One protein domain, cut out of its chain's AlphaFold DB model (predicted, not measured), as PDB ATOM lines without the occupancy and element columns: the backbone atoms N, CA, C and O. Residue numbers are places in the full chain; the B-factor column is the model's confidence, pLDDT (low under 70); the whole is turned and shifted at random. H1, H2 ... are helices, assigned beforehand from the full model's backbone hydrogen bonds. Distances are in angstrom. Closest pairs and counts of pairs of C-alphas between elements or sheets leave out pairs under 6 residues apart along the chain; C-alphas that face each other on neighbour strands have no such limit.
ATOM      1  N   GLU A  86     258.901 232.785 290.525       88.81
ATOM      2  CA  GLU A  86     259.169 233.478 289.262       88.81
ATOM      3  C   GLU A  86     259.294 232.485 288.105       88.81
ATOM      4  O   GLU A  86     258.743 232.719 287.026       88.81
ATOM      5  N   TRP A  87     259.972 231.353 288.325       89.12
ATOM      6  CA  TRP A  87     260.061 230.290 287.327       89.12
ATOM      7  C   TRP A  87     258.682 229.705 287.015       89.12
ATOM      8  O   TRP A  87     258.338 229.519 285.843       89.12
ATOM      9  N   GLU A  88     257.868 229.446 288.044       87.38
ATOM     10  CA  GLU A  88     256.506 228.939 287.860       87.38
ATOM     11  C   GLU A  88     255.654 229.939 287.072       87.38
ATOM     12  O   GLU A  88     254.971 229.558 286.116       87.38
ATOM     13  N   HIS A  89     255.723 231.221 287.435       87.19
ATOM     14  CA  HIS A  89     255.003 232.291 286.756       87.19
ATOM     15  C   HIS A  89     255.384 232.373 285.273       87.19
ATOM     16  O   HIS A  89     254.513 232.290 284.405       87.19
ATOM     17  N   MET A  90     256.684 232.439 284.967       89.00
ATOM     18  CA  MET A  90     257.183 232.491 283.590       89.00
ATOM     19  C   MET A  90     256.762 231.263 282.782       89.00
ATOM     20  O   MET A  90     256.298 231.389 281.646       89.00
ATOM     21  N   THR A  91     256.851 230.076 283.383       88.88
ATOM     22  CA  THR A  91     256.419 228.821 282.758       88.88
ATOM     23  C   THR A  91     254.931 228.865 282.416       88.88
ATOM     24  O   THR A  91     254.537 228.526 281.300       88.88
ATOM     25  N   ARG A  92     254.085 229.357 283.327       87.88
ATOM     26  CA  ARG A  92     252.644 229.515 283.078       87.88
ATOM     27  C   ARG A  92     252.358 230.518 281.963       87.88
ATOM     28  O   ARG A  92     251.523 230.216 281.113       87.88
ATOM     29  N   CYS A  93     253.049 231.657 281.927       86.88
ATOM     30  CA  CYS A  93     252.899 232.650 280.860       86.88
ATOM     31  C   CYS A  93     253.228 232.066 279.480       86.88
ATOM     32  O   CYS A  93     252.455 232.242 278.537       86.88
ATOM     33  N   ILE A  94     254.333 231.321 279.370       87.94
ATOM     34  CA  ILE A  94     254.731 230.660 278.121       87.94
ATOM     35  C   ILE A  94     253.653 229.663 277.688       87.94
ATOM     36  O   ILE A  94     253.158 229.728 276.565       87.94
ATOM     37  N   ILE A  95     253.243 228.772 278.588       88.25
ATOM     38  CA  ILE A  95     252.313 227.682 278.269       88.25
ATOM     39  C   ILE A  95     250.926 228.210 277.914       88.25
ATOM     40  O   ILE A  95     250.298 227.738 276.968       88.25
ATOM     41  N   GLU A  96     250.446 229.217 278.636       85.00
ATOM     42  CA  GLU A  96     249.131 229.776 278.366       85.00
ATOM     43  C   GLU A  96     249.086 230.510 277.023       85.00
ATOM     44  O   GLU A  96     248.093 230.400 276.305       85.00
ATOM     45  N   SER A  97     250.181 231.167 276.628       85.06
ATOM     46  CA  SER A  97     250.286 231.760 275.292       85.06
ATOM     47  C   SER A  97     250.227 230.704 274.180       85.06
ATOM     48  O   SER A  97     249.612 230.935 273.140       85.06
ATOM     49  N   MET A  98     250.762 229.496 274.416       84.81
ATOM     50  CA  MET A  98     250.634 228.381 273.470       84.81
ATOM     51  C   MET A  98     249.175 227.926 273.311       84.81
ATOM     52  O   MET A  98     248.784 227.472 272.239       84.81
ATOM     53  N   ASN A  99     248.331 228.104 274.329       85.69
ATOM     54  CA  ASN A  99     246.902 227.779 274.259       85.69
ATOM     55  C   ASN A  99     246.061 228.814 273.495       85.69
ATOM     56  O   ASN A  99     244.837 228.664 273.413       85.69
ATOM     57  N   TYR A 100     246.671 229.871 272.951       85.06
ATOM     58  CA  TYR A 100     245.991 230.766 272.008       85.06
ATOM     59  C   TYR A 100     245.886 230.132 270.623       85.06
ATOM     60  O   TYR A 100     244.979 230.460 269.860       85.06
ATOM     61  N   TYR A 101     246.757 229.168 270.335       81.69
ATOM     62  CA  TYR A 101     246.642 228.322 269.168       81.69
ATOM     63  C   TYR A 101     245.633 227.200 269.439       81.69
ATOM     64  O   TYR A 101     245.804 226.402 270.364       81.69
ATOM     65  N   SER A 102     244.597 227.117 268.600       69.75
ATOM     66  CA  SER A 102     243.392 226.289 268.788       69.75
ATOM     67  C   SER A 102     243.636 224.798 269.060       69.75
ATOM     68  O   SER A 102     242.733 224.109 269.527       69.75
ATOM     69  N   LEU A 103     244.833 224.280 268.775       70.81
ATOM     70  CA  LEU A 103     245.115 222.847 268.785       70.81
ATOM     71  C   LEU A 103     246.210 222.411 269.773       70.81
ATOM     72  O   LEU A 103     246.443 221.216 269.928       70.81
ATOM     73  N   MET A 104     246.861 223.348 270.470       73.88
ATOM     74  CA  MET A 104     247.858 222.987 271.483       73.88
ATOM     75  C   MET A 104     247.192 222.436 272.750       73.88
ATOM     76  O   MET A 104     247.517 221.327 273.161       73.88
ATOM     77  N   CYS A 105     246.227 223.172 273.319       74.81
ATOM     78  CA  CYS A 105     245.412 222.799 274.488       74.81
ATOM     79  C   CYS A 105     246.168 221.964 275.546       74.81
ATOM     80  O   CYS A 105     245.836 220.807 275.818       74.81
ATOM     81  N   MET A 106     247.216 222.542 276.134       83.81
ATOM     82  CA  MET A 106     248.015 221.916 277.186       83.81
ATOM     83  C   MET A 106     247.980 222.744 278.465       83.81
ATOM     84  O   MET A 106     248.239 223.945 278.453       83.81
ATOM     85  N   SER A 107     247.708 222.099 279.600       88.62
ATOM     86  CA  SER A 107     247.872 222.758 280.894       88.62
ATOM     87  C   SER A 107     249.347 222.805 281.297       88.62
ATOM     88  O   SER A 107     250.171 222.013 280.825       88.62
ATOM     89  N   CYS A 108     249.673 223.699 282.237       89.00
ATOM     90  CA  CYS A 108     251.011 223.774 282.819       89.00
ATOM     91  C   CYS A 108     251.460 222.417 283.395       89.00
ATOM     92  O   CYS A 108     252.573 221.963 283.133       89.00
ATOM     93  N   LYS A 109     250.551 221.696 284.073       91.88
ATOM     94  CA  LYS A 109     250.831 220.357 284.614       91.88
ATOM     95  C   LYS A 109     251.186 219.358 283.514       91.88
ATOM     96  O   LYS A 109     252.123 218.584 283.681       91.88
ATOM     97  N   THR A 110     250.452 219.376 282.400       92.19
ATOM     98  CA  THR A 110     250.683 218.459 281.277       92.19
ATOM     99  C   THR A 110     252.064 218.666 280.656       92.19
ATOM    100  O   THR A 110     252.772 217.683 280.453       92.19
ATOM    101  N   ILE A 111     252.481 219.908 280.395       91.50
ATOM    102  CA  ILE A 111     253.802 220.187 279.798       91.50
ATOM    103  C   ILE A 111     254.937 219.867 280.763       91.50
ATOM    104  O   ILE A 111     255.938 219.290 280.335       91.50
ATOM    105  N   ILE A 112     254.778 220.192 282.051       91.88
ATOM    106  CA  ILE A 112     255.769 219.820 283.065       91.88
ATOM    107  C   ILE A 112     255.937 218.303 283.071       91.88
ATOM    108  O   ILE A 112     257.062 217.842 282.929       91.88
ATOM    109  N   LEU A 113     254.843 217.533 283.129       93.81
ATOM    110  CA  LEU A 113     254.910 216.068 283.106       93.81
ATOM    111  C   LEU A 113     255.566 215.522 281.836       93.81
ATOM    112  O   LEU A 113     256.461 214.689 281.936       93.81
ATOM    113  N   LEU A 114     255.170 216.014 280.657       92.94
ATOM    114  CA  LEU A 114     255.790 215.615 279.389       92.94
ATOM    115  C   LEU A 114     257.303 215.869 279.409       92.94
ATOM    116  O   LEU A 114     258.077 215.006 279.009       92.94
ATOM    117  N   THR A 115     257.731 217.028 279.910       92.50
ATOM    118  CA  THR A 115     259.149 217.408 279.961       92.50
ATOM    119  C   THR A 115     259.918 216.581 280.989       92.50
ATOM    120  O   THR A 115     261.000 216.079 280.697       92.50
ATOM    121  N   THR A 116     259.364 216.390 282.187       92.94
ATOM    122  CA  THR A 116     260.013 215.611 283.248       92.94
ATOM    123  C   THR A 116     260.119 214.135 282.887       92.94
ATOM    124  O   THR A 116     261.140 213.525 283.187       92.94
ATOM    125  N   ASP A 117     259.133 213.578 282.179       93.44
ATOM    126  CA  ASP A 117     259.180 212.194 281.701       93.44
ATOM    127  C   ASP A 117     260.295 211.986 280.669       93.44
ATOM    128  O   ASP A 117     261.005 210.982 280.736       93.44
ATOM    129  N   ILE A 118     260.515 212.949 279.760       94.31
ATOM    130  CA  ILE A 118     261.649 212.918 278.814       94.31
ATOM    131  C   ILE A 118     262.980 212.856 279.575       94.31
ATOM    132  O   ILE A 118     263.887 212.112 279.201       94.31
ATOM    133  N   LEU A 119     263.076 213.604 280.674       93.62
ATOM    134  CA  LEU A 119     264.252 213.643 281.543       93.62
ATOM    135  C   LEU A 119     264.320 212.476 282.542       93.62
ATOM    136  O   LEU A 119     265.246 212.427 283.350       93.62
ATOM    137  N   ASN A 120     263.382 211.524 282.482       92.31
ATOM    138  CA  ASN A 120     263.250 210.400 283.414       92.31
ATOM    139  C   ASN A 120     263.124 210.831 284.891       92.31
ATOM    140  O   ASN A 120     263.618 210.155 285.796       92.31
ATOM    141  N   LEU A 121     262.457 211.958 285.146       91.56
ATOM    142  CA  LEU A 121     262.183 212.470 286.486       91.56
ATOM    143  C   LEU A 121     260.788 212.037 286.944       91.56
ATOM    144  O   LEU A 121     259.780 212.343 286.311       91.56
ATOM    145  N   SER A 122     260.716 211.343 288.080       87.94
ATOM    146  CA  SER A 122     259.449 210.849 288.622       87.94
ATOM    147  C   SER A 122     258.656 211.963 289.312       87.94
ATOM    148  O   SER A 122     259.005 212.384 290.415       87.94
ATOM    149  N   MET A 123     257.543 212.378 288.709       89.88
ATOM    150  CA  MET A 123     256.622 213.387 289.253       89.88
ATOM    151  C   MET A 123     255.285 212.772 289.707       89.88
ATOM    152  O   MET A 123     254.202 213.225 289.332       89.88
ATOM    153  N   SER A 124     255.343 211.722 290.534       90.00
ATOM    154  CA  SER A 124     254.170 210.918 290.932       90.00
ATOM    155  C   SER A 124     253.039 211.740 291.558       90.00
ATOM    156  O   SER A 124     251.867 211.502 291.267       90.00
ATOM    157  N   HIS A 125     253.379 212.735 292.385       91.06
ATOM    158  CA  HIS A 125     252.388 213.617 293.005       91.06
ATOM    159  C   HIS A 125     251.657 214.477 291.961       91.06
ATOM    160  O   HIS A 125     250.430 214.567 291.973       91.06
ATOM    161  N   LEU A 126     252.396 215.056 291.008       91.56
ATOM    162  CA  LEU A 126     251.814 215.863 289.935       91.56
ATOM    163  C   LEU A 126     250.927 215.010 289.022       91.56
ATOM    164  O   LEU A 126     249.811 215.424 288.713       91.56
ATOM    165  N   HIS A 127     251.371 213.797 288.677       91.94
ATOM    166  CA  HIS A 127     250.582 212.837 287.902       91.94
ATOM    167  C   HIS A 127     249.263 212.473 288.607       91.94
ATOM    168  O   HIS A 127     248.221 212.392 287.960       91.94
ATOM    169  N   GLY A 128     249.277 212.289 289.933       93.44
ATOM    170  CA  GLY A 128     248.065 212.046 290.728       93.44
ATOM    171  C   GLY A 128     247.128 213.256 290.844       93.44
ATOM    172  O   GLY A 128     245.946 213.088 291.119       93.44
ATOM    173  N   SER A 129     247.639 214.468 290.607       95.50
ATOM    174  CA  SER A 129     246.882 215.725 290.700       95.50
ATOM    175  C   SER A 129     246.210 216.167 289.390       95.50
ATOM    176  O   SER A 129     245.628 217.258 289.339       95.50
ATOM    177  N   LEU A 130     246.344 215.383 288.314       94.62
ATOM    178  CA  LEU A 130     245.745 215.700 287.019       94.62
ATOM    179  C   LEU A 130     244.223 215.567 287.079       94.62
ATOM    180  O   LEU A 130     243.683 214.568 287.553       94.62
ATOM    181  N   SER A 131     243.525 216.551 286.519       95.06
ATOM    182  CA  SER A 131     242.122 216.373 286.154       95.06
ATOM    183  C   SER A 131     241.986 215.362 285.010       95.06
ATOM    184  O   SER A 131     242.943 215.057 284.294       95.06
ATOM    185  N   TYR A 132     240.771 214.862 284.793       93.81
ATOM    186  CA  TYR A 132     240.513 213.884 283.735       93.81
ATOM    187  C   TYR A 132     240.880 214.409 282.333       93.81
ATOM    188  O   TYR A 132     241.480 213.682 281.543       93.81
ATOM    189  N   LEU A 133     240.595 215.686 282.042       91.44
ATOM    190  CA  LEU A 133     240.964 216.316 280.769       91.44
ATOM    191  C   LEU A 133     242.483 216.456 280.616       91.44
ATOM    192  O   LEU A 133     243.014 216.148 279.553       91.44
ATOM    193  N   GLU A 134     243.190 216.862 281.672       94.00
ATOM    194  CA  GLU A 134     244.655 216.970 281.637       94.00
ATOM    195  C   GLU A 134     245.321 215.604 281.462       94.00
ATOM    196  O   GLU A 134     246.317 215.490 280.749       94.00
ATOM    197  N   TRP A 135     244.757 214.555 282.067       94.75
ATOM    198  CA  TRP A 135     245.216 213.182 281.882       94.75
ATOM    199  C   TRP A 135     245.020 212.702 280.438       94.75
ATOM    200  O   TRP A 135     245.953 212.147 279.852       94.75
ATOM    201  N   ILE A 136     243.853 212.967 279.832       93.44
ATOM    202  CA  ILE A 136     243.606 212.673 278.410       93.44
ATOM    203  C   ILE A 136     244.598 213.432 277.529       93.44
ATOM    204  O   ILE A 136     245.185 212.831 276.628       93.44
ATOM    205  N   ALA A 137     244.801 214.728 277.778       92.56
ATOM    206  CA  ALA A 137     245.723 215.557 277.008       92.56
ATOM    207  C   ALA A 137     247.159 215.025 277.112       92.56
ATOM    208  O   ALA A 137     247.809 214.802 276.093       92.56
ATOM    209  N   TYR A 138     247.624 214.725 278.326       94.12
ATOM    210  CA  TYR A 138     248.943 214.145 278.577       94.12
ATOM    211  C   TYR A 138     249.139 212.812 277.843       94.12
ATOM    212  O   TYR A 138     250.140 212.634 277.145       94.12
ATOM    213  N   LYS A 139     248.178 211.880 277.930       94.56
ATOM    214  CA  LYS A 139     248.269 210.591 277.226       94.56
ATOM    215  C   LYS A 139     248.189 210.747 275.709       94.56
ATOM    216  O   LYS A 139     248.944 210.077 275.008       94.56
ATOM    217  N   SER A 140     247.346 211.650 275.214       93.31
ATOM    218  CA  SER A 140     247.239 211.969 273.785       93.31
ATOM    219  C   SER A 140     248.554 212.522 273.240       93.31
ATOM    220  O   SER A 140     249.085 211.982 272.274       93.31
ATOM    221  N   TRP A 141     249.135 213.530 273.893       93.06
ATOM    222  CA  TRP A 141     250.413 214.117 273.484       93.06
ATOM    223  C   TRP A 141     251.568 213.127 273.587       93.06
ATOM    224  O   TRP A 141     252.360 213.010 272.652       93.06
ATOM    225  N   THR A 142     251.620 212.342 274.666       94.00
ATOM    226  CA  THR A 142     252.603 211.259 274.805       94.00
ATOM    227  C   THR A 142     252.490 210.278 273.642       94.00
ATOM    228  O   THR A 142     253.505 209.936 273.035       94.00
ATOM    229  N   PHE A 143     251.270 209.856 273.293       94.94
ATOM    230  CA  PHE A 143     251.026 208.942 272.181       94.94
ATOM    231  C   PHE A 143     251.459 209.538 270.836       94.94
ATOM    232  O   PHE A 143     252.148 208.873 270.058       94.94
ATOM    233  N   ILE A 144     251.080 210.793 270.580       93.94
ATOM    234  CA  ILE A 144     251.424 211.502 269.348       93.94
ATOM    235  C   ILE A 144     252.944 211.549 269.193       93.94
ATOM    236  O   ILE A 144     253.472 211.028 268.207       93.94
ATOM    237  N   MET A 145     253.646 212.091 270.190       94.19
ATOM    238  CA  MET A 145     255.089 212.305 270.104       94.19
ATOM    239  C   MET A 145     255.878 210.995 270.080       94.19
ATOM    240  O   MET A 145     256.758 210.842 269.239       94.19
ATOM    241  N   HIS A 146     255.552 210.016 270.929       92.69
ATOM    242  CA  HIS A 146     256.349 208.786 271.037       92.69
ATOM    243  C   HIS A 146     256.035 207.752 269.950       92.69
ATOM    244  O   HIS A 146     256.905 206.945 269.619       92.69
ATOM    245  N   TYR A 147     254.819 207.750 269.394       93.06
ATOM    246  CA  TYR A 147     254.373 206.682 268.495       93.06
ATOM    247  C   TYR A 147     253.843 207.200 267.160       93.06
ATOM    248  O   TYR A 147     254.314 206.753 266.115       93.06
ATOM    249  N   ALA A 148     252.885 208.133 267.158       95.12
ATOM    250  CA  ALA A 148     252.231 208.561 265.917       95.12
ATOM    251  C   ALA A 148     253.218 209.225 264.944       95.12
ATOM    252  O   ALA A 148     253.225 208.916 263.751       95.12
ATOM    253  N   MET A 149     254.106 210.075 265.463       95.44
ATOM    254  CA  MET A 149     255.079 210.826 264.664       95.44
ATOM    255  C   MET A 149     256.149 209.954 263.985       95.44
ATOM    256  O   MET A 149     256.872 210.432 263.109       95.44
ATOM    257  N   ARG A 150     256.225 208.657 264.315       94.69
ATOM    258  CA  ARG A 150     257.066 207.683 263.604       94.69
ATOM    259  C   ARG A 150     256.574 207.414 262.179       94.69
ATOM    260  O   ARG A 150     257.371 207.073 261.303       94.69
ATOM    261  N   PHE A 151     255.273 207.558 261.930       95.50
ATOM    262  CA  PHE A 151     254.667 207.275 260.632       95.50
ATOM    263  C   PHE A 151     254.672 208.521 259.745       95.50
ATOM    264  O   PHE A 151     254.128 209.563 260.112       95.50
ATOM    265  N   SER A 152     255.241 208.408 258.541       92.44
ATOM    266  CA  SER A 152     255.390 209.534 257.606       92.44
ATOM    267  C   SER A 152     254.058 210.211 257.274       92.44
ATOM    268  O   SER A 152     253.989 211.435 257.305       92.44
ATOM    269  N   SER A 153     252.998 209.439 257.031       94.38
ATOM    270  CA  SER A 153     251.663 209.970 256.724       94.38
ATOM    271  C   SER A 153     251.084 210.803 257.871       94.38
ATOM    272  O   SER A 153     250.547 211.884 257.634       94.38
ATOM    273  N   LEU A 154     251.230 210.333 259.116       94.69
ATOM    274  CA  LEU A 154     250.755 211.056 260.301       94.69
ATOM    275  C   LEU A 154     251.591 212.309 260.554       94.69
ATOM    276  O   LEU A 154     251.034 213.357 260.861       94.69
ATOM    277  N   ARG A 155     252.906 212.236 260.342       93.75
ATOM    278  CA  ARG A 155     253.796 213.398 260.431       93.75
ATOM    279  C   ARG A 155     253.471 214.465 259.384       93.75
ATOM    280  O   ARG A 155     253.461 215.642 259.714       93.75
ATOM    281  N   ILE A 156     253.174 214.083 258.139       94.19
ATOM    282  CA  ILE A 156     252.759 215.035 257.092       94.19
ATOM    283  C   ILE A 156     251.451 215.728 257.491       94.19
ATOM    284  O   ILE A 156     251.343 216.947 257.367       94.19
ATOM    285  N   LEU A 157     250.479 214.969 258.006       94.62
ATOM    286  CA  LEU A 157     249.225 215.530 258.507       94.62
ATOM    287  C   LEU A 157     249.466 216.494 259.677       94.62
ATOM    288  O   LEU A 157     248.950 217.609 259.655       94.62
ATOM    289  N   PHE A 158     250.276 216.085 260.657       91.94
ATOM    290  CA  PHE A 158     250.636 216.907 261.808       91.94
ATOM    291  C   PHE A 158     251.323 218.207 261.374       91.94
ATOM    292  O   PHE A 158     250.929 219.285 261.806       91.94
ATOM    293  N   ASN A 159     252.287 218.130 260.455       92.38
ATOM    294  CA  ASN A 159     252.989 219.304 259.942       92.38
ATOM    295  C   ASN A 159     252.044 220.260 259.205       92.38
ATOM    296  O   ASN A 159     252.105 221.463 259.432       92.38
ATOM    297  N   LYS A 160     251.134 219.740 258.369       94.25
ATOM    298  CA  LYS A 160     250.124 220.561 257.682       94.25
ATOM    299  C   LYS A 160     249.190 221.252 258.676       94.25
ATOM    300  O   LYS A 160     248.853 222.417 258.512       94.25
ATOM    301  N   MET A 161     248.780 220.533 259.712       92.44
ATOM    302  CA  MET A 161     247.955 221.072 260.789       92.44
ATOM    303  C   MET A 161     248.682 222.184 261.562       92.44
ATOM    304  O   MET A 161     248.091 223.237 261.784       92.44
ATOM    305  N   MET A 162     249.961 221.994 261.907       90.75
ATOM    306  CA  MET A 162     250.793 223.033 262.533       90.75
ATOM    307  C   MET A 162     250.981 224.247 261.620       90.75
ATOM    308  O   MET A 162     250.891 225.380 262.079       90.75
ATOM    309  N   GLN A 163     251.194 224.032 260.320       92.44
ATOM    310  CA  GLN A 163     251.320 225.121 259.355       92.44
ATOM    311  C   GLN A 163     250.031 225.948 259.269       92.44
ATOM    312  O   GLN A 163     250.089 227.164 259.409       92.44
ATOM    313  N   ASN A 164     248.874 225.296 259.126       91.94
ATOM    314  CA  ASN A 164     247.581 225.981 259.096       91.94
ATOM    315  C   ASN A 164     247.336 226.799 260.373       91.94
ATOM    316  O   ASN A 164     246.811 227.902 260.304       91.94
ATOM    317  N   MET A 165     247.728 226.267 261.534       90.50
ATOM    318  CA  MET A 165     247.630 226.964 262.818       90.50
ATOM    319  C   MET A 165     248.485 228.241 262.839       90.50
ATOM    320  O   MET A 165     248.016 229.283 263.295       90.50
ATOM    321  N   PHE A 166     249.727 228.183 262.349       90.31
ATOM    322  CA  PHE A 166     250.580 229.370 262.262       90.31
ATOM    323  C   PHE A 166     250.067 230.378 261.232       90.31
ATOM    324  O   PHE A 166     250.110 231.577 261.489       90.31
ATOM    325  N   GLU A 167     249.549 229.911 260.095       92.25
ATOM    326  CA  GLU A 167     248.923 230.768 259.084       92.25
ATOM    327  C   GLU A 167     247.667 231.458 259.630       92.25
ATOM    328  O   GLU A 167     247.486 232.653 259.407       92.25
ATOM    329  N   GLU A 168     246.825 230.756 260.389       90.94
ATOM    330  CA  GLU A 168     245.672 231.348 261.076       90.94
ATOM    331  C   GLU A 168     246.123 232.441 262.054       90.94
ATOM    332  O   GLU A 168     245.611 233.559 262.007       90.94
ATOM    333  N   ALA A 169     247.129 232.150 262.883       89.69
ATOM    334  CA  ALA A 169     247.649 233.097 263.864       89.69
ATOM    335  C   ALA A 169     248.310 234.331 263.238       89.69
ATOM    336  O   ALA A 169     248.157 235.440 263.749       89.69
ATOM    337  N   ALA A 170     249.008 234.159 262.115       91.56
ATOM    338  CA  ALA A 170     249.585 235.263 261.354       91.56
ATOM    339  C   ALA A 170     248.513 236.186 260.744       91.56
ATOM    340  O   ALA A 170     248.798 237.348 260.461       91.56
ATOM    341  N   ASN A 171     247.292 235.676 260.558       94.19
ATOM    342  CA  ASN A 171     246.163 236.388 259.960       94.19
ATOM    343  C   ASN A 171     245.043 236.688 260.972       94.19
ATOM    344  O   ASN A 171     243.888 236.879 260.578       94.19
ATOM    345  N   PHE A 172     245.348 236.728 262.273       93.12
ATOM    346  CA  PHE A 172     244.367 237.117 263.282       93.12
ATOM    347  C   PHE A 172     243.793 238.511 262.998       93.12
ATOM    348  O   PHE A 172     244.495 239.463 262.660       93.12
ATOM    349  N   THR A 173     242.471 238.631 263.127       94.69
ATOM    350  CA  THR A 173     241.779 239.907 262.946       94.69
ATOM    351  C   THR A 173     242.038 240.830 264.142       94.69
ATOM    352  O   THR A 173     242.324 240.348 265.241       94.69
ATOM    353  N   PRO A 174     241.879 242.159 263.992       95.56
ATOM    354  CA  PRO A 174     241.942 243.081 265.128       95.56
ATOM    355  C   PRO A 174     240.987 242.696 266.267       95.56
ATOM    356  O   PRO A 174     241.361 242.761 267.433       95.56
ATOM    357  N   GLU A 175     239.788 242.213 265.929       95.25
ATOM    358  CA  GLU A 175     238.808 241.693 266.892       95.25
ATOM    359  C   GLU A 175     239.362 240.490 267.667       95.25
ATOM    360  O   GLU A 175     239.231 240.419 268.890       95.25
ATOM    361  N   LYS A 176     240.035 239.561 266.972       92.81
ATOM    362  CA  LYS A 176     240.672 238.406 267.608       92.81
ATOM    363  C   LYS A 176     241.826 238.827 268.514       92.81
ATOM    364  O   LYS A 176     241.968 238.288 269.607       92.81
ATOM    365  N   HIS A 177     242.627 239.807 268.098       92.50
ATOM    366  CA  HIS A 177     243.682 240.369 268.941       92.50
ATOM    367  C   HIS A 177     243.120 241.011 270.215       92.50
ATOM    368  O   HIS A 177     243.658 240.768 271.294       92.50
ATOM    369  N   GLU A 178     242.018 241.758 270.122       94.88
ATOM    370  CA  GLU A 178     241.351 242.350 271.288       94.88
ATOM    371  C   GLU A 178     240.775 241.273 272.228       94.88
ATOM    372  O   GLU A 178     240.901 241.377 273.450       94.88
ATOM    373  N   GLU A 179     240.186 240.203 271.681       93.19
ATOM    374  CA  GLU A 179     239.728 239.040 272.455       93.19
ATOM    375  C   GLU A 179     240.886 238.396 273.240       93.19
ATOM    376  O   GLU A 179     240.764 238.152 274.446       93.19
ATOM    377  N   LEU A 180     242.019 238.150 272.574       91.00
ATOM    378  CA  LEU A 180     243.210 237.565 273.196       91.00
ATOM    379  C   LEU A 180     243.822 238.496 274.249       91.00
ATOM    380  O   LEU A 180     244.213 238.022 275.317       91.00
ATOM    381  N   GLN A 181     243.845 239.807 274.003       90.81
ATOM    382  CA  GLN A 181     244.307 240.791 274.981       90.81
ATOM    383  C   GLN A 181     243.428 240.776 276.240       90.81
ATOM    384  O   GLN A 181     243.952 240.642 277.344       90.81
ATOM    385  N   LYS A 182     242.096 240.802 276.093       91.94
ATOM    386  CA  LYS A 182     241.161 240.704 277.231       91.94
ATOM    387  C   LYS A 182     241.333 239.399 278.009       91.94
ATOM    388  O   LYS A 182     241.260 239.388 279.240       91.94
ATOM    389  N   ARG A 183     241.570 238.282 277.308       88.94
ATOM    390  CA  ARG A 183     241.878 236.989 277.940       88.94
ATOM    391  C   ARG A 183     243.172 237.070 278.753       88.94
ATOM    392  O   ARG A 183     243.178 236.602 279.891       88.94
ATOM    393  N   SER A 184     244.222 237.673 278.197       87.50
ATOM    394  CA  SER A 184     245.511 237.869 278.866       87.50
ATOM    395  C   SER A 184     245.386 238.749 280.115       87.50
ATOM    396  O   SER A 184     245.834 238.351 281.189       87.50
ATOM    397  N   GLU A 185     244.685 239.883 280.028       87.81
ATOM    398  CA  GLU A 185     244.447 240.797 281.158       87.81
ATOM    399  C   GLU A 185     243.732 240.096 282.323       87.81
ATOM    400  O   GLU A 185     244.161 240.197 283.475       87.81
ATOM    401  N   LYS A 186     242.693 239.304 282.025       85.62
ATOM    402  CA  LYS A 186     241.980 238.502 283.032       85.62
ATOM    403  C   LYS A 186     242.882 237.450 283.689       85.62
ATOM    404  O   LYS A 186     242.710 237.118 284.862       85.62
ATOM    405  N   GLN A 187     243.815 236.878 282.936       78.38
ATOM    406  CA  GLN A 187     244.755 235.891 283.464       78.38
ATOM    407  C   GLN A 187     245.791 236.542 284.371       78.38
ATOM    408  O   GLN A 187     245.994 236.055 285.480       78.38
ATOM    409  N   LEU A 188     246.370 237.671 283.952       76.69
ATOM    410  CA  LEU A 188     247.289 238.461 284.772       76.69
ATOM    411  C   LEU A 188     246.643 238.858 286.103       76.69
ATOM    412  O   LEU A 188     247.242 238.630 287.151       76.69
ATOM    413  N   SER A 189     245.391 239.332 286.087       74.19
ATOM    414  CA  SER A 189     244.683 239.668 287.328       74.19
ATOM    415  C   SER A 189     244.482 238.467 288.252       74.19
ATOM    416  O   SER A 189     244.514 238.627 289.464       74.19
ATOM    417  N   ASN A 190     244.299 237.259 287.706       68.88
ATOM    418  CA  ASN A 190     244.159 236.050 288.519       68.88
ATOM    419  C   ASN A 190     245.494 235.590 289.121       68.88
ATOM    420  O   ASN A 190     245.489 234.967 290.180       68.88
ATOM    421  N   PHE A 191     246.622 235.877 288.463       65.12
ATOM    422  CA  PHE A 191     247.949 235.555 288.990       65.12
ATOM    423  C   PHE A 191     248.361 236.485 290.135       65.12
ATOM    424  O   PHE A 191     248.973 236.014 291.085       65.12
ATOM    425  N   SER A 192     247.968 237.762 290.102       57.09
ATOM    426  CA  SER A 192     248.273 238.748 291.155       57.09
ATOM    427  C   SER A 192     247.460 238.598 292.451       57.09
ATOM    428  O   SER A 192     247.652 239.379 293.372       57.09
ATOM    429  N   ILE A 193     246.512 237.656 292.520       52.00
ATOM    430  CA  ILE A 193     245.664 237.423 293.710       52.00
ATOM    431  C   ILE A 193     246.230 236.295 294.595       52.00
ATOM    432  O   ILE A 193     245.730 236.057 295.692       52.00
TER     433      ILE A 193
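What this domain is: This is residues 86 to 193 of the 195 residues of an uncharacterized protein of Ooceraea biroi (UniProt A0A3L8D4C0). The model is a loose, open frame of helices: the long H5 makes a bar along one side, and two legs extend from its ends, H6 from one end and a cluster of H4, H2 and the short H3 from the other. H1 stands between the legs, at one end of H2 and near H6, and the link of residues 99 to 107 loops from it to H2 through the space that the bar and the legs enclose. The printed part has 108 residues with six named helices in the order H1 to H6 and no named strand; the class is all helix. It is only just loose, close to compact, with a radius of gyration of the C-alphas of 15.9 A, and the C-alphas span 39 by 38 by 23 A.

How they stand to each other: H1, residues 86 to 98, touches H2, residues 108 to 118, with residues 91 to 96 alone. Their closest C-alphas, those of Arg 92 and Cys 108, are 6.0 A apart, and their lines are about perpendicular at 81 degrees. H2 is the hub, touching three helices. H2 and H3, residues 124 to 128, only just touch, with 3 pairs of C-alphas within 8 A; the closest are those of Lys 109 and Leu 126, 7.0 A apart. H2 touches H4, residues 132 to 146, with the C-alphas of Thr 110 and Tyr 138 closest at 5.4 A; they run the same way at a steep tilt of 35.2 degrees, only just past shallow. H3 and H4 are only just apart, at 8.1 A. H5, residues 152 to 170, touches no helix. H6, residues 174 to 191, touches no helix but is near H1, with 10 pairs of C-alphas within 10 A. In H1 to H6 every O i to N i+4 pair is within hydrogen-bond range.

Where its parts are: H1 begins at C-alpha 86, (259.169, 233.478, 289.262), and is 18.7 A long from first to last C-alpha. H2 measures 15.7 A, H3 6.2 A and H4 20.9 A. H5, the longest helix by residues, begins at C-alpha 152, (255.390, 209.534, 257.606), and measures 26.6 A. H6 measures 25.7 A and ends at C-alpha 191, (247.949, 235.555, 288.990).

The domain as a whole: The two C-alphas farthest apart, those of Ser 152 and Ile 193, are 46.6 A from each other. The printed part has no cut. The link from H1 to H2, 9 residues, is short; the other four are tight. The mean pLDDT of the printed part is 89.3; residue 102 and residues 190 to 193 are under 70.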